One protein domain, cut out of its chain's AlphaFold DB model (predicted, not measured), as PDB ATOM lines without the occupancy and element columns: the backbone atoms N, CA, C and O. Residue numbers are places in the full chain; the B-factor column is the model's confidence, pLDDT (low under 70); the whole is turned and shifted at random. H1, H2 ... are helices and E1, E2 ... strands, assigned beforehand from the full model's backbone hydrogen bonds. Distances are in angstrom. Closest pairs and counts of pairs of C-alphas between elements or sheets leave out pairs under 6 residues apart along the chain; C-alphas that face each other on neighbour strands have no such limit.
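This is residues 39 to 122 and 145 to 229 of the 230 residues of an uncharacterized protein of Candidatus Shapirobacteria bacterium CG_4_10_14_0_2_um_filter_40_12 (UniProt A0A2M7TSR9). Two rows of three roughly aligned helices, H1 H3 H4 and H5 H6 H7, pack face to face, and a ladder of two strands, E1 and E2, covers the side where H4 and H7 lie. H1, H3, H5 and H6 form a bundle, helices side by side; H2 lies at one end. The printed part has 169 residues, with named elements in the order H1 H2 H3 H4 E1 H5 H6 H7 E2; the sheet is antiparallel and the class mostly helix. The whole is compact, radius of gyration of the C-alphas 15.1 A, spanning 44 by 36 by 23 A.

E1, residues 110 to 114, and E2, residues 224 to 228, are antiparallel neighbours, with N 111 and O 227 within hydrogen-bond range at 2.8 A. The closest C-alphas of E1 and H4, residues 94 to 106, are Asp 111 and His 102, 5.6 A; those of E2 and H7, residues 208 to 221, are Leu 226 and Gly 216, 6.4 A. H6, residues 177 to 200, is the hub, touching 4 other helices, among them H3, residues 76 to 88, with the closest C-alphas those of Ala 185 and Gly 83, 4.5 A apart. H6 and H5, residues 147 to 172, are a helical hairpin at a shallow tilt of 15 degrees, opposite ways, closest C-alphas Ala 186 and Ala 158, 4.6 A. H1, residues 41 to 61, touches H5, closest C-alphas Gly 48 and Val 157, 6.6 A. H2, residues 65 to 74, touches H6 residues 196 to 200 alone, closest C-alphas Gly 70 and Val 199, 6.0 A. O i to N i+4 pairs are each within range in H2, H5 and H6, but 16 of 17 in H1, 4 of 9 in H3 with 6 of 10 for i+3, 8 of 9 in H4 and 8 of 10 in H7.

H1 begins at C-alpha 41 (1.475, -4.860, 17.599) and E2 ends at C-alpha 228 (-13.240, -35.424, 18.934). H5 is 36.7 A long, H6 34.4 A.

Residues 123 to 144 are cut out, a 36.0 A gap between C-alphas 122 and 145. No link printed whole is long. Confidence is under 70 at residues 58 to 61, 89 to 91 and 119 to 122.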
ATOM      1  N   HIS A  39       6.052  -3.984  11.638       82.06
ATOM      2  CA  HIS A  39       6.608  -4.956  12.583       82.06
ATOM      3  C   HIS A  39       6.169  -4.720  14.035       82.06
ATOM      4  O   HIS A  39       6.894  -5.102  14.963       82.06
ATOM      5  N   THR A  40       5.015  -4.074  14.224       89.38
ATOM      6  CA  THR A  40       4.481  -3.679  15.531       89.38
ATOM      7  C   THR A  40       3.157  -4.372  15.852       89.38
ATOM      8  O   THR A  40       2.483  -4.901  14.964       89.38
ATOM      9  N   MET A  41       2.770  -4.359  17.131       88.62
ATOM     10  CA  MET A  41       1.475  -4.860  17.599       88.62
ATOM     11  C   MET A  41       0.314  -4.109  16.939       88.62
ATOM     12  O   MET A  41      -0.627  -4.751  16.476       88.62
ATOM     13  N   SER A  42       0.405  -2.777  16.812       87.44
ATOM     14  CA  SER A  42      -0.633  -1.971  16.150       87.44
ATOM     15  C   SER A  42      -0.785  -2.335  14.674       87.44
ATOM     16  O   SER A  42      -1.904  -2.549  14.219       87.44
ATOM     17  N   GLY A  43       0.313  -2.474  13.921       87.38
ATOM     18  CA  GLY A  43       0.217  -2.852  12.507       87.38
ATOM     19  C   GLY A  43      -0.317  -4.270  12.302       87.38
ATOM     20  O   GLY A  43      -1.082  -4.516  11.367       87.38
ATOM     21  N   LEU A  44       0.028  -5.202  13.198       88.50
ATOM     22  CA  LEU A  44      -0.545  -6.547  13.189       88.50
ATOM     23  C   LEU A  44      -2.049  -6.532  13.492       88.50
ATOM     24  O   LEU A  44      -2.812  -7.204  12.797       88.50
ATOM     25  N   TYR A  45      -2.478  -5.743  14.479       88.25
ATOM     26  CA  TYR A  45      -3.891  -5.542  14.788       88.25
ATOM     27  C   TYR A  45      -4.650  -4.977  13.583       88.25
ATOM     28  O   TYR A  45      -5.629  -5.585  13.151       88.25
ATOM     29  N   THR A  46      -4.155  -3.899  12.965       87.19
ATOM     30  CA  THR A  46      -4.777  -3.292  11.778       87.19
ATOM     31  C   THR A  46      -4.911  -4.291  10.629       87.19
ATOM     32  O   THR A  46      -5.980  -4.392  10.025       87.19
ATOM     33  N   LEU A  47      -3.864  -5.074  10.341       87.25
ATOM     34  CA  LEU A  47      -3.917  -6.106   9.299       87.25
ATOM     35  C   LEU A  47      -4.914  -7.213   9.627       87.25
ATOM     36  O   LEU A  47      -5.639  -7.671   8.747       87.25
ATOM     37  N   GLY A  48      -4.968  -7.652  10.878       88.06
ATOM     38  CA  GLY A  48      -5.929  -8.662  11.276       88.06
ATOM     39  C   GLY A  48      -7.372  -8.146  11.170       88.06
ATOM     40  O   GLY A  48      -8.208  -8.814  10.560       88.06
ATOM     41  N   VAL A  49      -7.676  -6.942  11.669       87.00
ATOM     42  CA  VAL A  49      -9.022  -6.350  11.532       87.00
ATOM     43  C   VAL A  49      -9.414  -6.209  10.065       87.00
ATOM     44  O   VAL A  49     -10.535  -6.548   9.691       87.00
ATOM     45  N   GLU A  50      -8.489  -5.780   9.211       87.62
ATOM     46  CA  GLU A  50      -8.706  -5.720   7.768       87.62
ATOM     47  C   GLU A  50      -9.033  -7.112   7.197       87.62
ATOM     48  O   GLU A  50     -10.007  -7.258   6.463       87.62
ATOM     49  N   MET A  51      -8.315  -8.167   7.597       87.56
ATOM     50  CA  MET A  51      -8.621  -9.537   7.169       87.56
ATOM     51  C   MET A  51     -10.035  -9.949   7.601       87.56
ATOM     52  O   MET A  51     -10.793 -10.497   6.798       87.56
ATOM     53  N   GLN A  52     -10.429  -9.637   8.837       85.50
ATOM     54  CA  GLN A  52     -11.767  -9.921   9.359       85.50
ATOM     55  C   GLN A  52     -12.858  -9.158   8.593       85.50
ATOM     56  O   GLN A  52     -13.885  -9.736   8.228       85.50
ATOM     57  N   GLN A  53     -12.652  -7.865   8.340       84.38
ATOM     58  CA  GLN A  53     -13.575  -7.044   7.560       84.38
ATOM     59  C   GLN A  53     -13.715  -7.586   6.138       84.38
ATOM     60  O   GLN A  53     -14.832  -7.710   5.636       84.38
ATOM     61  N   ARG A  54     -12.602  -7.972   5.504       81.62
ATOM     62  CA  ARG A  54     -12.604  -8.547   4.155       81.62
ATOM     63  C   ARG A  54     -13.305  -9.886   4.119       81.62
ATOM     64  O   ARG A  54     -14.077 -10.093   3.189       81.62
ATOM     65  N   MET A  55     -13.107 -10.751   5.110       80.19
ATOM     66  CA  MET A  55     -13.885 -11.980   5.225       80.19
ATOM     67  C   MET A  55     -15.375 -11.652   5.315       80.19
ATOM     68  O   MET A  55     -16.120 -12.076   4.447       80.19
ATOM     69  N   ASN A  56     -15.816 -10.817   6.256       75.81
ATOM     70  CA  ASN A  56     -17.244 -10.512   6.416       75.81
ATOM     71  C   ASN A  56     -17.878  -9.872   5.161       75.81
ATOM     72  O   ASN A  56     -18.930 -10.322   4.701       75.81
ATOM     73  N   THR A  57     -17.241  -8.845   4.588       70.50
ATOM     74  CA  THR A  57     -17.773  -8.078   3.446       70.50
ATOM     75  C   THR A  57     -17.649  -8.847   2.126       70.50
ATOM     76  O   THR A  57     -18.587  -8.886   1.326       70.50
ATOM     77  N   SER A  58     -16.519  -9.523   1.885       64.69
ATOM     78  CA  SER A  58     -16.293 -10.262   0.629       64.69
ATOM     79  C   SER A  58     -17.063 -11.583   0.595       64.69
ATOM     80  O   SER A  58     -17.567 -11.956  -0.470       64.69
ATOM     81  N   LEU A  59     -17.255 -12.238   1.755       61.66
ATOM     82  CA  LEU A  59     -18.143 -13.400   1.901       61.66
ATOM     83  C   LEU A  59     -19.611 -13.060   1.649       61.66
ATOM     84  O   LEU A  59     -20.395 -13.961   1.391       61.66
ATOM     85  N   THR A  60     -20.040 -11.803   1.696       58.03
ATOM     86  CA  THR A  60     -21.454 -11.483   1.452       58.03
ATOM     87  C   THR A  60     -21.729 -11.037   0.020       58.03
ATOM     88  O   THR A  60     -22.801 -11.362  -0.494       58.03
ATOM     89  N   GLN A  61     -20.792 -10.364  -0.658       63.50
ATOM     90  CA  GLN A  61     -21.149  -9.587  -1.857       63.50
ATOM     91  C   GLN A  61     -20.310  -9.842  -3.120       63.50
ATOM     92  O   GLN A  61     -20.811  -9.574  -4.208       63.50
ATOM     93  N   MET A  62     -19.079 -10.360  -3.022       70.38
ATOM     94  CA  MET A  62     -18.146 -10.330  -4.169       70.38
ATOM     95  C   MET A  62     -17.615 -11.691  -4.618       70.38
ATOM     96  O   MET A  62     -17.243 -11.845  -5.779       70.38
ATOM     97  N   TRP A  63     -17.529 -12.670  -3.720       80.69
ATOM     98  CA  TRP A  63     -16.904 -13.950  -4.050       80.69
ATOM     99  C   TRP A  63     -17.858 -14.959  -4.689       80.69
ATOM    100  O   TRP A  63     -19.062 -14.936  -4.404       80.69
ATOM    101  N   PRO A  64     -17.333 -15.886  -5.515       81.12
ATOM    102  CA  PRO A  64     -18.124 -16.989  -6.045       81.12
ATOM    103  C   PRO A  64     -18.855 -17.745  -4.917       81.12
ATOM    104  O   PRO A  64     -18.257 -17.968  -3.856       81.12
ATOM    105  N   PRO A  65     -20.149 -18.091  -5.079       83.75
ATOM    106  CA  PRO A  65     -20.947 -18.739  -4.035       83.75
ATOM    107  C   PRO A  65     -20.294 -19.976  -3.409       83.75
ATOM    108  O   PRO A  65     -20.379 -20.158  -2.200       83.75
ATOM    109  N   GLU A  66     -19.618 -20.796  -4.206       84.19
ATOM    110  CA  GLU A  66     -18.932 -22.017  -3.791       84.19
ATOM    111  C   GLU A  66     -17.818 -21.744  -2.778       84.19
ATOM    112  O   GLU A  66     -17.730 -22.423  -1.757       84.19
ATOM    113  N   PHE A  67     -17.023 -20.696  -3.000       84.94
ATOM    114  CA  PHE A  67     -15.947 -20.320  -2.092       84.94
ATOM    115  C   PHE A  67     -16.509 -19.771  -0.781       84.94
ATOM    116  O   PHE A  67     -16.063 -20.137   0.305       84.94
ATOM    117  N   ARG A  68     -17.553 -18.941  -0.880       84.69
ATOM    118  CA  ARG A  68     -18.242 -18.384   0.288       84.69
ATOM    119  C   ARG A  68     -18.852 -19.464   1.167       84.69
ATOM    120  O   ARG A  68     -18.689 -19.440   2.382       84.69
ATOM    121  N   GLN A  69     -19.550 -20.408   0.540       85.94
ATOM    122  CA  GLN A  69     -20.139 -21.546   1.231       85.94
ATOM    123  C   GLN A  69     -19.058 -22.449   1.816       85.94
ATOM    124  O   GLN A  69     -19.234 -22.918   2.930       85.94
ATOM    125  N   GLY A  70     -17.948 -22.662   1.104       88.06
ATOM    126  CA  GLY A  70     -16.814 -23.437   1.600       88.06
ATOM    127  C   GLY A  70     -16.211 -22.846   2.872       88.06
ATOM    128  O   GLY A  70     -16.113 -23.549   3.869       88.06
ATOM    129  N   LEU A  71     -15.888 -21.548   2.877       87.88
ATOM    130  CA  LEU A  71     -15.342 -20.876   4.061       87.88
ATOM    131  C   LEU A  71     -16.327 -20.844   5.232       87.88
ATOM    132  O   LEU A  71     -15.946 -21.183   6.347       87.88
ATOM    133  N   SER A  72     -17.591 -20.499   4.968       86.50
ATOM    134  CA  SER A  72     -18.621 -20.451   6.012       86.50
ATOM    135  C   SER A  72     -18.902 -21.833   6.605       86.50
ATOM    136  O   SER A  72     -19.046 -21.958   7.815       86.50
ATOM    137  N   ARG A  73     -18.931 -22.886   5.776       86.00
ATOM    138  CA  ARG A  73     -19.037 -24.273   6.256       86.00
ATOM    139  C   ARG A  73     -17.787 -24.729   6.983       86.00
ATOM    140  O   ARG A  73     -17.895 -25.558   7.858       86.00
ATOM    141  N   ALA A  74     -16.610 -24.233   6.626       86.88
ATOM    142  CA  ALA A  74     -15.398 -24.551   7.363       86.88
ATOM    143  C   ALA A  74     -15.312 -23.785   8.694       86.88
ATOM    144  O   ALA A  74     -14.527 -24.183   9.550       86.88
ATOM    145  N   GLY A  75     -16.081 -22.701   8.863       88.50
ATOM    146  CA  GLY A  75     -16.042 -21.789  10.009       88.50
ATOM    147  C   GLY A  75     -14.786 -20.911  10.052       88.50
ATOM    148  O   GLY A  75     -14.403 -20.416  11.116       88.50
ATOM    149  N   THR A  76     -14.088 -20.760   8.922       89.44
ATOM    150  CA  THR A  76     -12.771 -20.109   8.835       89.44
ATOM    151  C   THR A  76     -12.807 -18.651   9.318       89.44
ATOM    152  O   THR A  76     -11.839 -18.156   9.896       89.44
ATOM    153  N   GLU A  77     -13.940 -17.964   9.161       87.69
ATOM    154  CA  GLU A  77     -14.170 -16.594   9.632       87.69
ATOM    155  C   GLU A  77     -14.125 -16.442  11.159       87.69
ATOM    156  O   GLU A  77     -13.867 -15.342  11.657       87.69
ATOM    157  N   PHE A  78     -14.381 -17.517  11.910       90.12
ATOM    158  CA  PHE A  78     -14.294 -17.512  13.370       90.12
ATOM    159  C   PHE A  78     -12.845 -17.675  13.823       90.12
ATOM    160  O   PHE A  78     -12.366 -16.883  14.635       90.12
ATOM    161  N   ALA A  79     -12.112 -18.622  13.234       91.31
ATOM    162  CA  ALA A  79     -10.692 -18.823  13.519       91.31
ATOM    163  C   ALA A  79      -9.840 -17.592  13.181       91.31
ATOM    164  O   ALA A  79      -8.941 -17.223  13.938       91.31
ATOM    165  N   ALA A  80     -10.180 -16.888  12.100       90.94
ATOM    166  CA  ALA A  80      -9.522 -15.650  11.693       90.94
ATOM    167  C   ALA A  80      -9.529 -14.555  12.776       90.94
ATOM    168  O   ALA A  80      -8.645 -13.697  12.789       90.94
ATOM    169  N   ARG A  81     -10.494 -14.585  13.707       89.81
ATOM    170  CA  ARG A  81     -10.622 -13.599  14.791       89.81
ATOM    171  C   ARG A  81      -9.660 -13.846  15.941       89.81
ATOM    172  O   ARG A  81      -9.305 -12.886  16.620       89.81
ATOM    173  N   VAL A  82      -9.222 -15.090  16.147       90.81
ATOM    174  CA  VAL A  82      -8.462 -15.502  17.341       90.81
ATOM    175  C   VAL A  82      -7.193 -14.670  17.496       90.81
ATOM    176  O   VAL A  82      -6.958 -14.079  18.540       90.81
ATOM    177  N   GLY A  83      -6.403 -14.529  16.430       89.31
ATOM    178  CA  GLY A  83      -5.177 -13.725  16.493       89.31
ATOM    179  C   GLY A  83      -5.425 -12.255  16.858       89.31
ATOM    180  O   GLY A  83      -4.692 -11.685  17.653       89.31
ATOM    181  N   ILE A  84      -6.462 -11.633  16.297       86.69
ATOM    182  CA  ILE A  84      -6.773 -10.206  16.510       86.69
ATOM    183  C   ILE A  84      -7.247  -9.964  17.938       86.69
ATOM    184  O   ILE A  84      -6.817  -9.037  18.613       86.69
ATOM    185  N   THR A  85      -8.151 -10.817  18.390       87.94
ATOM    186  CA  THR A  85      -8.829 -10.690  19.679       87.94
ATOM    187  C   THR A  85      -7.881 -10.897  20.855       87.94
ATOM    188  O   THR A  85      -8.056 -10.239  21.881       87.94
ATOM    189  N   ILE A  86      -6.829 -11.713  20.695       85.81
ATOM    190  CA  ILE A  86      -5.782 -11.840  21.718       85.81
ATOM    191  C   ILE A  86      -4.884 -10.596  21.829       85.81
ATOM    192  O   ILE A  86      -4.339 -10.357  22.901       85.81
ATOM    193  N   ILE A  87      -4.711  -9.803  20.762       84.56
ATOM    194  CA  ILE A  87      -3.823  -8.621  20.775       84.56
ATOM    195  C   ILE A  87      -4.566  -7.301  20.999       84.56
ATOM    196  O   ILE A  87      -3.967  -6.345  21.475       84.56
ATOM    197  N   ASP A  88      -5.861  -7.251  20.688       79.00
ATOM    198  CA  ASP A  88      -6.731  -6.088  20.917       79.00
ATOM    199  C   ASP A  88      -6.980  -5.824  22.411       79.00
ATOM    200  O   ASP A  88      -7.278  -4.711  22.841       79.00
ATOM    201  N   ARG A  89      -6.867  -6.864  23.243       66.06
ATOM    202  CA  ARG A  89      -7.271  -6.806  24.648       66.06
ATOM    203  C   ARG A  89      -6.065  -6.674  25.570       66.06
ATOM    204  O   ARG A  89      -5.138  -7.474  25.517       66.06
ATOM    205  N   GLY A  90      -6.142  -5.726  26.507       62.62
ATOM    206  CA  GLY A  90      -5.219  -5.643  27.650       62.62
ATOM    207  C   GLY A  90      -5.392  -6.777  28.676       62.62
ATOM    208  O   GLY A  90      -4.563  -6.943  29.565       62.62
ATOM    209  N   SER A  91      -6.462  -7.567  28.552       68.38
ATOM    210  CA  SER A  91      -6.718  -8.795  29.311       68.38
ATOM    211  C   SER A  91      -7.289  -9.856  28.372       68.38
ATOM    212  O   SER A  91      -8.343  -9.652  27.759       68.38
ATOM    213  N   ILE A  92      -6.600 -10.983  28.232       78.25
ATOM    214  CA  ILE A  92      -6.959 -12.006  27.244       78.25
ATOM    215  C   ILE A  92      -7.904 -13.015  27.872       78.25
ATOM    216  O   ILE A  92      -7.562 -13.619  28.886       78.25
ATOM    217  N   SER A  93      -9.041 -13.254  27.211       83.94
ATOM    218  CA  SER A  93      -9.987 -14.283  27.630       83.94
ATOM    219  C   SER A  93      -9.954 -15.497  26.723       83.94
ATOM    220  O   SER A  93     -10.592 -15.529  25.671       83.94
ATOM    221  N   LEU A  94      -9.250 -16.537  27.172       87.19
ATOM    222  CA  LEU A  94      -9.221 -17.827  26.483       87.19
ATOM    223  C   LEU A  94     -10.608 -18.473  26.417       87.19
ATOM    224  O   LEU A  94     -10.891 -19.202  25.477       87.19
ATOM    225  N   SER A  95     -11.509 -18.170  27.356       87.00
ATOM    226  CA  SER A  95     -12.898 -18.645  27.290       87.00
ATOM    227  C   SER A  95     -13.657 -18.070  26.086       87.00
ATOM    228  O   SER A  95     -14.453 -18.767  25.457       87.00
ATOM    229  N   TYR A  96     -13.373 -16.818  25.721       87.50
ATOM    230  CA  TYR A  96     -13.929 -16.199  24.523       87.50
ATOM    231  C   TYR A  96     -13.336 -16.838  23.260       87.50
ATOM    232  O   TYR A  96     -14.083 -17.183  22.343       87.50
ATOM    233  N   GLU A  97     -12.019 -17.076  23.235       90.00
ATOM    234  CA  GLU A  97     -11.387 -17.761  22.099       90.00
ATOM    235  C   GLU A  97     -11.831 -19.214  21.956       90.00
ATOM    236  O   GLU A  97     -11.973 -19.695  20.833       90.00
ATOM    237  N   GLN A  98     -12.148 -19.889  23.064       92.12
ATOM    238  CA  GLN A  98     -12.741 -21.223  23.052       92.12
ATOM    239  C   GLN A  98     -14.014 -21.246  22.199       92.12
ATOM    240  O   GLN A  98     -14.212 -22.177  21.427       92.12
ATOM    241  N   GLY A  99     -14.857 -20.210  22.284       90.94
ATOM    242  CA  GLY A  99     -16.068 -20.092  21.471       90.94
ATOM    243  C   GLY A  99     -15.779 -19.970  19.971       90.94
ATOM    244  O   GLY A  99     -16.407 -20.663  19.170       90.94
ATOM    245  N   ASN A 100     -14.804 -19.135  19.591       91.81
ATOM    246  CA  ASN A 100     -14.379 -18.980  18.192       91.81
ATOM    247  C   ASN A 100     -13.788 -20.285  17.638       91.81
ATOM    248  O   ASN A 100     -14.120 -20.703  16.529       91.81
ATOM    249  N   LEU A 101     -12.938 -20.945  18.428       94.31
ATOM    250  CA  LEU A 101     -12.311 -22.212  18.069       94.31
ATOM    251  C   LEU A 101     -13.346 -23.340  17.973       94.31
ATOM    252  O   LEU A 101     -13.346 -24.057  16.982       94.31
ATOM    253  N   HIS A 102     -14.277 -23.459  18.926       93.44
ATOM    254  CA  HIS A 102     -15.375 -24.434  18.864       93.44
ATOM    255  C   HIS A 102     -16.189 -24.310  17.576       93.44
ATOM    256  O   HIS A 102     -16.461 -25.313  16.918       93.44
ATOM    257  N   ALA A 103     -16.591 -23.086  17.217       90.06
ATOM    258  CA  ALA A 103     -17.394 -22.846  16.021       90.06
ATOM    259  C   ALA A 103     -16.666 -23.300  14.747       90.06
ATOM    260  O   ALA A 103     -17.274 -23.911  13.874       90.06
ATOM    261  N   TRP A 104     -15.357 -23.055  14.672       92.81
ATOM    262  CA  TRP A 104     -14.518 -23.473  13.552       92.81
ATOM    263  C   TRP A 104     -14.223 -24.984  13.517       92.81
ATOM    264  O   TRP A 104     -14.126 -25.585  12.445       92.81
ATOM    265  N   LEU A 105     -14.052 -25.609  14.683       93.81
ATOM    266  CA  LEU A 105     -13.635 -27.008  14.811       93.81
ATOM    267  C   LEU A 105     -14.786 -28.003  14.621       93.81
ATOM    268  O   LEU A 105     -14.562 -29.091  14.088       93.81
ATOM    269  N   ARG A 106     -16.019 -27.623  14.985       89.81
ATOM    270  CA  ARG A 106     -17.193 -28.508  14.921       89.81
ATOM    271  C   ARG A 106     -17.430 -29.093  13.531       89.81
ATOM    272  O   ARG A 106     -17.750 -30.269  13.399       89.81
ATOM    273  N   GLU A 107     -17.229 -28.289  12.496       86.31
ATOM    274  CA  GLU A 107     -17.436 -28.681  11.094       86.31
ATOM    275  C   GLU A 107     -16.425 -29.739  10.620       86.31
ATOM    276  O   GLU A 107     -16.626 -30.414   9.614       86.31
ATOM    277  N   LYS A 108     -15.353 -29.931  11.393       89.44
ATOM    278  CA  LYS A 108     -14.301 -30.925  11.169       89.44
ATOM    279  C   LYS A 108     -14.453 -32.141  12.086       89.44
ATOM    280  O   LYS A 108     -13.573 -32.995  12.094       89.44
ATOM    281  N   GLY A 109     -15.530 -32.215  12.874       91.38
ATOM    282  CA  GLY A 109     -15.719 -33.248  13.895       91.38
ATOM    283  C   GLY A 109     -14.763 -33.107  15.080       91.38
ATOM    284  O   GLY A 109     -14.450 -34.103  15.732       91.38
ATOM    285  N   LEU A 110     -14.282 -31.888  15.345       94.94
ATOM    286  CA  LEU A 110     -13.427 -31.572  16.483       94.94
ATOM    287  C   LEU A 110     -14.096 -30.618  17.470       94.94
ATOM    288  O   LEU A 110     -14.946 -29.802  17.119       94.94
ATOM    289  N   ASP A 111     -13.652 -30.700  18.714       94.88
ATOM    290  CA  ASP A 111     -13.992 -29.780  19.789       94.88
ATOM    291  C   ASP A 111     -12.727 -29.297  20.501       94.88
ATOM    292  O   ASP A 111     -11.625 -29.818  20.286       94.88
ATOM    293  N   VAL A 112     -12.883 -28.284  21.351       94.00
ATOM    294  CA  VAL A 112     -11.786 -27.745  22.151       94.00
ATOM    295  C   VAL A 112     -12.193 -27.559  23.607       94.00
ATOM    296  O   VAL A 112     -13.098 -26.796  23.932       94.00
ATOM    297  N   ASP A 113     -11.464 -28.207  24.506       93.81
ATOM    298  CA  ASP A 113     -11.630 -28.034  25.944       93.81
ATOM    299  C   ASP A 113     -10.578 -27.065  26.482       93.81
ATOM    300  O   ASP A 113      -9.385 -27.213  26.217       93.81
ATOM    301  N   LEU A 114     -11.012 -26.074  27.257       91.56
ATOM    302  CA  LEU A 114     -10.121 -25.180  27.990       91.56
ATOM    303  C   LEU A 114      -9.866 -25.728  29.396       91.56
ATOM    304  O   LEU A 114     -10.814 -26.011  30.133       91.56
ATOM    305  N   ASP A 115      -8.594 -25.808  29.787       90.38
ATOM    306  CA  ASP A 115      -8.198 -26.099  31.164       90.38
ATOM    307  C   ASP A 115      -8.906 -25.124  32.131       90.38
ATOM    308  O   ASP A 115      -8.716 -23.906  32.031       90.38
ATOM    309  N   PRO A 116      -9.712 -25.618  33.092       86.25
ATOM    310  CA  PRO A 116     -10.381 -24.775  34.076       86.25
ATOM    311  C   PRO A 116      -9.431 -23.860  34.859       86.25
ATOM    312  O   PRO A 116      -9.847 -22.777  35.271       86.25
ATOM    313  N   ALA A 117      -8.166 -24.257  35.039       84.00
ATOM    314  CA  ALA A 117      -7.146 -23.437  35.689       84.00
ATOM    315  C   ALA A 117      -6.748 -22.201  34.860       84.00
ATOM    316  O   ALA A 117      -6.257 -21.229  35.428       84.00
ATOM    317  N   LYS A 118      -6.996 -22.219  33.542       79.62
ATOM    318  CA  LYS A 118      -6.682 -21.158  32.568       79.62
ATOM    319  C   LYS A 118      -7.901 -20.285  32.196       79.62
ATOM    320  O   LYS A 118      -7.816 -19.445  31.305       79.62
ATOM    321  N   ARG A 119      -9.050 -20.481  32.859       63.03
ATOM    322  CA  ARG A 119     -10.381 -20.017  32.412       63.03
ATOM    323  C   ARG A 119     -10.701 -18.526  32.625       63.03
ATOM    324  O   ARG A 119     -11.645 -18.051  32.004       63.03
ATOM    325  N   PHE A 120      -9.964 -17.798  33.471       55.69
ATOM    326  CA  PHE A 120     -10.384 -16.471  33.974       55.69
ATOM    327  C   PHE A 120      -9.372 -15.334  33.773       55.69
ATOM    328  O   PHE A 120      -9.261 -14.444  34.608       55.69
ATOM    329  N   ASP A 121      -8.721 -15.341  32.613       65.31
ATOM    330  CA  ASP A 121      -7.871 -14.270  32.090       65.31
ATOM    331  C   ASP A 121      -6.506 -14.139  32.784       65.31
ATOM    332  O   ASP A 121      -6.370 -14.191  34.006       65.31
ATOM    333  N   TYR A 122      -5.471 -13.935  31.972       66.75
ATOM    334  CA  TYR A 122      -4.162 -13.515  32.460       66.75
ATOM    335  C   TYR A 122      -3.895 -12.098  31.959       66.75
ATOM    336  O   TYR A 122      -4.150 -11.815  30.782       66.75
ATOM    337  N   MET A 145     -10.951  -7.623  -2.717       82.00
ATOM    338  CA  MET A 145      -9.931  -8.678  -2.713       82.00
ATOM    339  C   MET A 145     -10.470  -9.942  -3.364       82.00
ATOM    340  O   MET A 145     -11.619 -10.316  -3.129       82.00
ATOM    341  N   THR A 146      -9.646 -10.633  -4.146       85.81
ATOM    342  CA  THR A 146      -9.954 -11.994  -4.601       85.81
ATOM    343  C   THR A 146      -9.700 -13.013  -3.481       85.81
ATOM    344  O   THR A 146      -8.944 -12.726  -2.547       85.81
ATOM    345  N   PRO A 147     -10.272 -14.229  -3.564       84.88
ATOM    346  CA  PRO A 147      -9.949 -15.324  -2.644       84.88
ATOM    347  C   PRO A 147      -8.440 -15.563  -2.480       84.88
ATOM    348  O   PRO A 147      -7.939 -15.703  -1.366       84.88
ATOM    349  N   GLN A 148      -7.695 -15.537  -3.588       86.94
ATOM    350  CA  GLN A 148      -6.247 -15.747  -3.625       86.94
ATOM    351  C   GLN A 148      -5.500 -14.645  -2.868       86.94
ATOM    352  O   GLN A 148      -4.558 -14.934  -2.131       86.94
ATOM    353  N   GLN A 149      -5.934 -13.390  -3.023       88.19
ATOM    354  CA  GLN A 149      -5.367 -12.255  -2.298       88.19
ATOM    355  C   GLN A 149      -5.641 -12.367  -0.795       88.19
ATOM    356  O   GLN A 149      -4.737 -12.097  -0.006       88.19
ATOM    357  N   LEU A 150      -6.829 -12.838  -0.388       87.56
ATOM    358  CA  LEU A 150      -7.089 -13.086   1.032       87.56
ATOM    359  C   LEU A 150      -6.200 -14.208   1.583       87.56
ATOM    360  O   LEU A 150      -5.661 -14.063   2.676       87.56
ATOM    361  N   GLY A 151      -5.993 -15.294   0.833       89.00
ATOM    362  CA  GLY A 151      -5.088 -16.370   1.252       89.00
ATOM    363  C   GLY A 151      -3.674 -15.860   1.558       89.00
ATOM    364  O   GLY A 151      -3.117 -16.185   2.607       89.00
ATOM    365  N   VAL A 152      -3.138 -14.991   0.692       90.38
ATOM    366  CA  VAL A 152      -1.835 -14.321   0.886       90.38
ATOM    367  C   VAL A 152      -1.857 -13.355   2.074       90.38
ATOM    368  O   VAL A 152      -0.884 -13.269   2.825       90.38
ATOM    369  N   MET A 153      -2.960 -12.632   2.273       89.50
ATOM    370  CA  MET A 153      -3.121 -11.751   3.425       89.50
ATOM    371  C   MET A 153      -3.069 -12.535   4.740       89.50
ATOM    372  O   MET A 153      -2.312 -12.166   5.633       89.50
ATOM    373  N   ALA A 154      -3.818 -13.636   4.835       90.75
ATOM    374  CA  ALA A 154      -3.824 -14.516   6.000       90.75
ATOM    375  C   ALA A 154      -2.437 -15.135   6.254       90.75
ATOM    376  O   ALA A 154      -1.969 -15.153   7.390       90.75
ATOM    377  N   GLU A 155      -1.741 -15.559   5.192       91.62
ATOM    378  CA  GLU A 155      -0.362 -16.070   5.262       91.62
ATOM    379  C   GLU A 155       0.586 -15.017   5.853       91.62
ATOM    380  O   GLU A 155       1.397 -15.292   6.738       91.62
ATOM    381  N   THR A 156       0.430 -13.769   5.416       90.50
ATOM    382  CA  THR A 156       1.248 -12.646   5.879       90.50
ATOM    383  C   THR A 156       0.940 -12.263   7.322       90.50
ATOM    384  O   THR A 156       1.858 -11.971   8.089       90.50
ATOM    385  N   VAL A 157      -0.334 -12.293   7.725       91.00
ATOM    386  CA  VAL A 157      -0.738 -12.106   9.125       91.00
ATOM    387  C   VAL A 157      -0.099 -13.190   9.997       91.00
ATOM    388  O   VAL A 157       0.518 -12.863  11.010       91.00
ATOM    389  N   ALA A 158      -0.149 -14.458   9.576       92.88
ATOM    390  CA  ALA A 158       0.489 -15.566  10.285       92.88
ATOM    391  C   ALA A 158       2.008 -15.372  10.434       92.88
ATOM    392  O   ALA A 158       2.548 -15.512  11.535       92.88
ATOM    393  N   ALA A 159       2.697 -14.978   9.358       91.44
ATOM    394  CA  ALA A 159       4.132 -14.692   9.385       91.44
ATOM    395  C   ALA A 159       4.479 -13.531  10.333       91.44
ATOM    396  O   ALA A 159       5.481 -13.586  11.047       91.44
ATOM    397  N   LYS A 160       3.639 -12.493  10.396       91.50
ATOM    398  CA  LYS A 160       3.828 -11.374  11.331       91.50
ATOM    399  C   LYS A 160       3.601 -11.785  12.786       91.50
ATOM    400  O   LYS A 160       4.392 -11.379  13.636       91.50
ATOM    401  N   PHE A 161       2.603 -12.626  13.074       93.44
ATOM    402  CA  PHE A 161       2.457 -13.238  14.400       93.44
ATOM    403  C   PHE A 161       3.698 -14.052  14.777       93.44
ATOM    404  O   PHE A 161       4.189 -13.918  15.895       93.44
ATOM    405  N   ALA A 162       4.249 -14.843  13.851       93.94
ATOM    406  CA  ALA A 162       5.469 -15.612  14.096       93.94
ATOM    407  C   ALA A 162       6.683 -14.707  14.381       93.94
ATOM    408  O   ALA A 162       7.421 -14.957  15.329       93.94
ATOM    409  N   GLY A 163       6.851 -13.612  13.635       93.00
ATOM    410  CA  GLY A 163       7.918 -12.645  13.901       93.00
ATOM    411  C   GLY A 163       7.772 -11.936  15.253       93.00
ATOM    412  O   GLY A 163       8.767 -11.689  15.934       93.00
ATOM    413  N   LEU A 164       6.543 -11.625  15.681       92.69
ATOM    414  CA  LEU A 164       6.290 -11.067  17.014       92.69
ATOM    415  C   LEU A 164       6.471 -12.106  18.125       92.69
ATOM    416  O   LEU A 164       7.012 -11.763  19.175       92.69
ATOM    417  N   ARG A 165       6.100 -13.370  17.890       95.06
ATOM    418  CA  ARG A 165       6.406 -14.498  18.783       95.06
ATOM    419  C   ARG A 165       7.908 -14.609  19.016       95.06
ATOM    420  O   ARG A 165       8.314 -14.769  20.160       95.06
ATOM    421  N   ASP A 166       8.725 -14.516  17.970       96.12
ATOM    422  CA  ASP A 166      10.183 -14.646  18.102       96.12
ATOM    423  C   ASP A 166      10.756 -13.523  18.976       96.12
ATOM    424  O   ASP A 166      11.469 -13.792  19.943       96.12
ATOM    425  N   LYS A 167      10.321 -12.278  18.744       95.12
ATOM    426  CA  LYS A 167      10.666 -11.138  19.611       95.12
ATOM    427  C   LYS A 167      10.189 -11.325  21.053       95.12
ATOM    428  O   LYS A 167      10.897 -10.949  21.988       95.12
ATOM    429  N   ALA A 168       8.999 -11.888  21.260       94.12
ATOM    430  CA  ALA A 168       8.498 -12.195  22.596       94.12
ATOM    431  C   ALA A 168       9.354 -13.270  23.285       94.12
ATOM    432  O   ALA A 168       9.718 -13.104  24.449       94.12
ATOM    433  N   GLY A 169       9.772 -14.301  22.550       96.38
ATOM    434  CA  GLY A 169      10.697 -15.325  23.029       96.38
ATOM    435  C   GLY A 169      12.035 -14.743  23.487       96.38
ATOM    436  O   GLY A 169      12.538 -15.128  24.540       96.38
ATOM    437  N   GLU A 170      12.570 -13.767  22.753       96.81
ATOM    438  CA  GLU A 170      13.786 -13.030  23.125       96.81
ATOM    439  C   GLU A 170      13.579 -12.104  24.341       96.81
ATOM    440  O   GLU A 170      14.475 -11.944  25.168       96.81
ATOM    441  N   THR A 171      12.399 -11.490  24.463       95.88
ATOM    442  CA  THR A 171      12.118 -10.423  25.446       95.88
ATOM    443  C   THR A 171      11.654 -10.949  26.807       95.88
ATOM    444  O   THR A 171      12.033 -10.404  27.854       95.88
ATOM    445  N   TYR A 172      10.806 -11.976  26.792       94.31
ATOM    446  CA  TYR A 172      10.132 -12.549  27.961       94.31
ATOM    447  C   TYR A 172      10.550 -14.000  28.231       94.31
ATOM    448  O   TYR A 172      10.407 -14.477  29.354       94.31
ATOM    449  N   GLY A 173      11.087 -14.690  27.223       96.06
ATOM    450  CA  GLY A 173      11.448 -16.104  27.279       96.06
ATOM    451  C   GLY A 173      10.505 -16.992  26.453       96.06
ATOM    452  O   GLY A 173       9.351 -16.630  26.200       96.06
ATOM    453  N   PRO A 174      10.972 -18.184  26.036       93.31
ATOM    454  CA  PRO A 174      10.199 -19.094  25.186       93.31
ATOM    455  C   PRO A 174       8.937 -19.638  25.872       93.31
ATOM    456  O   PRO A 174       7.938 -19.893  25.207       93.31
ATOM    457  N   ASP A 175       8.966 -19.768  27.201       92.06
ATOM    458  CA  ASP A 175       7.858 -20.302  27.997       92.06
ATOM    459  C   ASP A 175       6.917 -19.222  28.560       92.06
ATOM    460  O   ASP A 175       5.970 -19.558  29.279       92.06
ATOM    461  N   ALA A 176       7.155 -17.944  28.247       92.38
ATOM    462  CA  ALA A 176       6.267 -16.852  28.642       92.38
ATOM    463  C   ALA A 176       4.885 -16.985  27.978       92.38
ATOM    464  O   ALA A 176       4.757 -17.516  26.870       92.38
ATOM    465  N   GLU A 177       3.837 -16.502  28.648       90.00
ATOM    466  CA  GLU A 177       2.464 -16.598  28.135       90.00
ATOM    467  C   GLU A 177       2.297 -15.753  26.859       90.00
ATOM    468  O   GLU A 177       1.700 -16.237  25.901       90.00
ATOM    469  N   GLU A 178       2.918 -14.570  26.780       91.62
ATOM    470  CA  GLU A 178       3.016 -13.726  25.577       91.62
ATOM    471  C   GLU A 178       3.490 -14.541  24.364       91.62
ATOM    472  O   GLU A 178       2.867 -14.538  23.300       91.62
ATOM    473  N   THR A 179       4.594 -15.273  24.543       94.62
ATOM    474  CA  THR A 179       5.221 -16.080  23.495       94.62
ATOM    475  C   THR A 179       4.302 -17.217  23.063       94.62
ATOM    476  O   THR A 179       4.102 -17.433  21.867       94.62
ATOM    477  N   LYS A 180       3.692 -17.925  24.020       94.38
ATOM    478  CA  LYS A 180       2.763 -19.033  23.748       94.38
ATOM    479  C   LYS A 180       1.500 -18.562  23.026       94.38
ATOM    480  O   LYS A 180       1.061 -19.211  22.080       94.38
ATOM    481  N   LEU A 181       0.946 -17.419  23.421       93.19
ATOM    482  CA  LEU A 181      -0.240 -16.829  22.802       93.19
ATOM    483  C   LEU A 181       0.033 -16.369  21.370       93.19
ATOM    484  O   LEU A 181      -0.750 -16.675  20.472       93.19
ATOM    485  N   LEU A 182       1.166 -15.705  21.127       94.19
ATOM    486  CA  LEU A 182       1.576 -15.328  19.774       94.19
ATOM    487  C   LEU A 182       1.887 -16.561  18.913       94.19
ATOM    488  O   LEU A 182       1.572 -16.567  17.725       94.19
ATOM    489  N   ALA A 183       2.437 -17.631  19.498       95.88
ATOM    490  CA  ALA A 183       2.628 -18.905  18.807       95.88
ATOM    491  C   ALA A 183       1.295 -19.567  18.425       95.88
ATOM    492  O   ALA A 183       1.153 -20.039  17.295       95.88
ATOM    493  N   MET A 184       0.313 -19.571  19.331       95.50
ATOM    494  CA  MET A 184      -1.046 -20.034  19.050       95.50
ATOM    495  C   MET A 184      -1.686 -19.212  17.932       95.50
ATOM    496  O   MET A 184      -2.176 -19.788  16.963       95.50
ATOM    497  N   ALA A 185      -1.655 -17.883  18.025       94.12
ATOM    498  CA  ALA A 185      -2.219 -17.025  16.993       94.12
ATOM    499  C   ALA A 185      -1.536 -17.223  15.638       94.12
ATOM    500  O   ALA A 185      -2.232 -17.341  14.634       94.12
ATOM    501  N   ALA A 186      -0.205 -17.344  15.596       95.25
ATOM    502  CA  ALA A 186       0.519 -17.660  14.366       95.25
ATOM    503  C   ALA A 186       0.033 -18.979  13.745       95.25
ATOM    504  O   ALA A 186      -0.264 -19.019  12.552       95.25
ATOM    505  N   ALA A 187      -0.089 -20.040  14.550       96.19
ATOM    506  CA  ALA A 187      -0.535 -21.350  14.081       96.19
ATOM    507  C   ALA A 187      -1.986 -21.325  13.577       96.19
ATOM    508  O   ALA A 187      -2.272 -21.839  12.498       96.19
ATOM    509  N   VAL A 188      -2.897 -20.675  14.310       95.31
ATOM    510  CA  VAL A 188      -4.302 -20.537  13.897       95.31
ATOM    511  C   VAL A 188      -4.420 -19.719  12.610       95.31
ATOM    512  O   VAL A 188      -5.144 -20.117  11.705       95.31
ATOM    513  N   GLN A 189      -3.683 -18.615  12.471       93.88
ATOM    514  CA  GLN A 189      -3.715 -17.805  11.246       93.88
ATOM    515  C   GLN A 189      -3.096 -18.536  10.048       93.88
ATOM    516  O   GLN A 189      -3.588 -18.420   8.925       93.88
ATOM    517  N   LEU A 190      -2.058 -19.344  10.276       94.12
ATOM    518  CA  LEU A 190      -1.501 -20.211   9.240       94.12
ATOM    519  C   LEU A 190      -2.518 -21.276   8.803       94.12
ATOM    520  O   LEU A 190      -2.653 -21.540   7.606       94.12
ATOM    521  N   ALA A 191      -3.262 -21.844   9.756       94.19
ATOM    522  CA  ALA A 191      -4.347 -22.775   9.479       94.19
ATOM    523  C   ALA A 191      -5.467 -22.117   8.671       94.19
ATOM    524  O   ALA A 191      -5.893 -22.674   7.667       94.19
ATOM    525  N   VAL A 192      -5.868 -20.897   9.031       92.75
ATOM    526  CA  VAL A 192      -6.823 -20.086   8.265       92.75
ATOM    527  C   VAL A 192      -6.346 -19.873   6.827       92.75
ATOM    528  O   VAL A 192      -7.095 -20.132   5.888       92.75
ATOM    529  N   SER A 193      -5.095 -19.444   6.630       92.31
ATOM    530  CA  SER A 193      -4.520 -19.247   5.291       92.31
ATOM    531  C   SER A 193      -4.533 -20.533   4.464       92.31
ATOM    532  O   SER A 193      -4.958 -20.550   3.306       92.31
ATOM    533  N   THR A 194      -4.103 -21.629   5.077       92.31
ATOM    534  CA  THR A 194      -3.978 -22.912   4.392       92.31
ATOM    535  C   THR A 194      -5.370 -23.515   4.115       92.31
ATOM    536  O   THR A 194      -5.574 -24.130   3.068       92.31
ATOM    537  N   GLU A 195      -6.373 -23.258   4.963       92.06
ATOM    538  CA  GLU A 195      -7.760 -23.676   4.738       92.06
ATOM    539  C   GLU A 195      -8.416 -22.873   3.610       92.06
ATOM    540  O   GLU A 195      -9.045 -23.459   2.730       92.06
ATOM    541  N   ILE A 196      -8.179 -21.557   3.551       90.88
ATOM    542  CA  ILE A 196      -8.551 -20.727   2.396       90.88
ATOM    543  C   ILE A 196      -7.970 -21.325   1.109       90.88
ATOM    544  O   ILE A 196      -8.697 -21.499   0.131       90.88
ATOM    545  N   GLY A 197      -6.682 -21.679   1.114       89.69
ATOM    546  CA  GLY A 197      -6.023 -22.332  -0.019       89.69
ATOM    547  C   GLY A 197      -6.687 -23.655  -0.418       89.69
ATOM    548  O   GLY A 197      -6.965 -23.873  -1.599       89.69
ATOM    549  N   SER A 198      -7.007 -24.505   0.564       91.06
ATOM    550  CA  SER A 198      -7.729 -25.767   0.353       91.06
ATOM    551  C   SER A 198      -9.081 -25.532  -0.332       91.06
ATOM    552  O   SER A 198      -9.366 -26.147  -1.364       91.06
ATOM    553  N   VAL A 199      -9.882 -24.578   0.155       90.25
ATOM    554  CA  VAL A 199     -11.189 -24.256  -0.441       90.25
ATOM    555  C   VAL A 199     -11.039 -23.698  -1.863       90.25
ATOM    556  O   VAL A 199     -11.770 -24.133  -2.750       90.25
ATOM    557  N   ILE A 200     -10.068 -22.809  -2.124       87.38
ATOM    558  CA  ILE A 200      -9.786 -22.286  -3.481       87.38
ATOM    559  C   ILE A 200      -9.447 -23.423  -4.450       87.38
ATOM    560  O   ILE A 200      -9.910 -23.429  -5.588       87.38
ATOM    561  N   SER A 201      -8.658 -24.398  -3.998       86.44
ATOM    562  CA  SER A 201      -8.243 -25.544  -4.814       86.44
ATOM    563  C   SER A 201      -9.323 -26.624  -4.986       86.44
ATOM    564  O   SER A 201      -9.094 -27.610  -5.686       86.44
ATOM    565  N   GLY A 202     -10.495 -26.456  -4.363       84.31
ATOM    566  CA  GLY A 202     -11.605 -27.410  -4.427       84.31
ATOM    567  C   GLY A 202     -11.472 -28.616  -3.491       84.31
ATOM    568  O   GLY A 202     -12.239 -29.565  -3.622       84.31
ATOM    569  N   GLN A 203     -10.531 -28.593  -2.543       84.19
ATOM    570  CA  GLN A 203     -10.318 -29.670  -1.564       84.19
ATOM    571  C   GLN A 203     -11.292 -29.610  -0.373       84.19
ATOM    572  O   GLN A 203     -11.412 -30.580   0.368       84.19
ATOM    573  N   GLY A 204     -12.032 -28.506  -0.221       83.06
ATOM    574  CA  GLY A 204     -13.169 -28.416   0.702       83.06
ATOM    575  C   GLY A 204     -12.827 -28.104   2.161       83.06
ATOM    576  O   GLY A 204     -13.721 -28.176   2.997       83.06
ATOM    577  N   GLY A 205     -11.584 -27.722   2.466       86.50
ATOM    578  CA  GLY A 205     -11.138 -27.358   3.816       86.50
ATOM    579  C   GLY A 205     -10.204 -28.398   4.438       86.50
ATOM    580  O   GLY A 205      -9.595 -29.192   3.716       86.50
ATOM    581  N   PHE A 206     -10.034 -28.364   5.761       89.75
ATOM    582  CA  PHE A 206      -9.200 -29.339   6.474       89.75
ATOM    583  C   PHE A 206      -9.967 -30.508   7.052       89.75
ATOM    584  O   PHE A 206     -11.083 -30.378   7.545       89.75
ATOM    585  N   THR A 207      -9.278 -31.644   7.092       90.25
ATOM    586  CA  THR A 207      -9.672 -32.781   7.920       90.25
ATOM    587  C   THR A 207      -9.367 -32.532   9.400       90.25
ATOM    588  O   THR A 207      -8.565 -31.661   9.767       90.25
ATOM    589  N   ALA A 208      -9.981 -33.348  10.259       91.56
ATOM    590  CA  ALA A 208      -9.686 -33.403  11.687       91.56
ATOM    591  C   ALA A 208      -8.184 -33.598  11.964       91.56
ATOM    592  O   ALA A 208      -7.588 -32.849  12.735       91.56
ATOM    593  N   ASP A 209      -7.557 -34.568  11.297       92.75
ATOM    594  CA  ASP A 209      -6.157 -34.924  11.544       92.75
ATOM    595  C   ASP A 209      -5.197 -33.810  11.121       92.75
ATOM    596  O   ASP A 209      -4.326 -33.427  11.900       92.75
ATOM    597  N   GLN A 210      -5.419 -33.210   9.946       92.44
ATOM    598  CA  GLN A 210      -4.642 -32.047   9.492       92.44
ATOM    599  C   GLN A 210      -4.763 -30.875  10.466       92.44
ATOM    600  O   GLN A 210      -3.784 -30.189  10.751       92.44
ATOM    601  N   THR A 211      -5.961 -30.656  11.010       92.94
ATOM    602  CA  THR A 211      -6.179 -29.598  11.999       92.94
ATOM    603  C   THR A 211      -5.420 -29.901  13.287       92.94
ATOM    604  O   THR A 211      -4.661 -29.058  13.761       92.94
ATOM    605  N   LYS A 212      -5.542 -31.121  13.829       94.00
ATOM    606  CA  LYS A 212      -4.807 -31.547  15.032       94.00
ATOM    607  C   LYS A 212      -3.297 -31.384  14.877       94.00
ATOM    608  O   LYS A 212      -2.653 -30.885  15.798       94.00
ATOM    609  N   GLU A 213      -2.747 -31.777  13.733       93.12
ATOM    610  CA  GLU A 213      -1.319 -31.655  13.439       93.12
ATOM    611  C   GLU A 213      -0.869 -30.189  13.405       93.12
ATOM    612  O   GLU A 213       0.147 -29.838  14.005       93.12
ATOM    613  N   LEU A 214      -1.646 -29.327  12.748       91.38
ATOM    614  CA  LEU A 214      -1.229 -27.960  12.461       91.38
ATOM    615  C   LEU A 214      -1.303 -27.022  13.672       91.38
ATOM    616  O   LEU A 214      -0.443 -26.155  13.821       91.38
ATOM    617  N   ILE A 215      -2.325 -27.165  14.524       95.19
ATOM    618  CA  ILE A 215      -2.562 -26.223  15.638       95.19
ATOM    619  C   ILE A 215      -2.531 -26.874  17.023       95.19
ATOM    620  O   ILE A 215      -2.443 -26.165  18.028       95.19
ATOM    621  N   GLY A 216      -2.626 -28.203  17.108       95.75
ATOM    622  CA  GLY A 216      -2.771 -28.926  18.372       95.75
ATOM    623  C   GLY A 216      -1.665 -28.640  19.393       95.75
ATOM    624  O   GLY A 216      -1.994 -28.351  20.547       95.75
ATOM    625  N   PRO A 217      -0.370 -28.662  19.019       95.88
ATOM    626  CA  PRO A 217       0.707 -28.386  19.968       95.88
ATOM    627  C   PRO A 217       0.630 -26.976  20.575       95.88
ATOM    628  O   PRO A 217       0.861 -26.796  21.770       95.88
ATOM    629  N   GLN A 218       0.259 -25.980  19.772       96.69
ATOM    630  CA  GLN A 218       0.232 -24.571  20.153       96.69
ATOM    631  C   GLN A 218      -1.023 -24.241  20.962       96.69
ATOM    632  O   GLN A 218      -0.937 -23.487  21.927       96.69
ATOM    633  N   LEU A 219      -2.160 -24.863  20.640       95.25
ATOM    634  CA  LEU A 219      -3.351 -24.839  21.490       95.25
ATOM    635  C   LEU A 219      -3.056 -25.446  22.868       95.25
ATOM    636  O   LEU A 219      -3.354 -24.839  23.897       95.25
ATOM    637  N   LYS A 220      -2.378 -26.597  22.903       95.31
ATOM    638  CA  LYS A 220      -1.983 -27.246  24.160       95.31
ATOM    639  C   LYS A 220      -1.063 -26.383  25.011       95.31
ATOM    640  O   LYS A 220      -1.224 -26.350  26.229       95.31
ATOM    641  N   ALA A 221      -0.137 -25.659  24.389       93.69
ATOM    642  CA  ALA A 221       0.799 -24.788  25.096       93.69
ATOM    643  C   ALA A 221       0.113 -23.669  25.903       93.69
ATOM    644  O   ALA A 221       0.670 -23.230  26.908       93.69
ATOM    645  N   VAL A 222      -1.087 -23.238  25.497       92.12
ATOM    646  CA  VAL A 222      -1.875 -22.204  26.195       92.12
ATOM    647  C   VAL A 222      -3.014 -22.774  27.054       92.12
ATOM    648  O   VAL A 222      -3.737 -22.013  27.692       92.12
ATOM    649  N   GLY A 223      -3.163 -24.102  27.114       92.75
ATOM    650  CA  GLY A 223      -4.156 -24.777  27.961       92.75
ATOM    651  C   GLY A 223      -5.417 -25.266  27.249       92.75
ATOM    652  O   GLY A 223      -6.372 -25.646  27.924       92.75
ATOM    653  N   PHE A 224      -5.442 -25.291  25.916       94.50
ATOM    654  CA  PHE A 224      -6.518 -25.928  25.157       94.50
ATOM    655  C   PHE A 224      -6.195 -27.385  24.824       94.50
ATOM    656  O   PHE A 224      -5.069 -27.726  24.477       94.50
ATOM    657  N   SER A 225      -7.196 -28.255  24.846       94.19
ATOM    658  CA  SER A 225      -7.089 -29.631  24.363       94.19
ATOM    659  C   SER A 225      -8.047 -29.842  23.203       94.19
ATOM    660  O   SER A 225      -9.243 -29.620  23.350       94.19
ATOM    661  N   LEU A 226      -7.523 -30.278  22.056       94.12
ATOM    662  CA  LEU A 226      -8.361 -30.733  20.951       94.12
ATOM    663  C   LEU A 226      -8.909 -32.124  21.264       94.12
ATOM    664  O   LEU A 226      -8.144 -33.032  21.601       94.12
ATOM    665  N   VAL A 227     -10.215 -32.287  21.111       92.62
ATOM    666  CA  VAL A 227     -10.931 -33.548  21.322       92.62
ATOM    667  C   VAL A 227     -11.818 -33.841  20.116       92.62
ATOM    668  O   VAL A 227     -12.093 -32.951  19.314       92.62
ATOM    669  N   ASP A 228     -12.245 -35.088  19.955       91.19
ATOM    670  CA  ASP A 228     -13.240 -35.424  18.934       91.19
ATOM    671  C   ASP A 228     -14.623 -34.934  19.383       91.19
ATOM    672  O   ASP A 228     -14.992 -35.084  20.554       91.19
ATOM    673  N   SER A 229     -15.387 -34.342  18.462       82.69
ATOM    674  CA  SER A 229     -16.773 -33.954  18.731       82.69
ATOM    675  C   SER A 229     -17.607 -35.195  19.046       82.69
ATOM    676  O   SER A 229     -17.479 -36.225  18.381       82.69
TER     677      SER A 229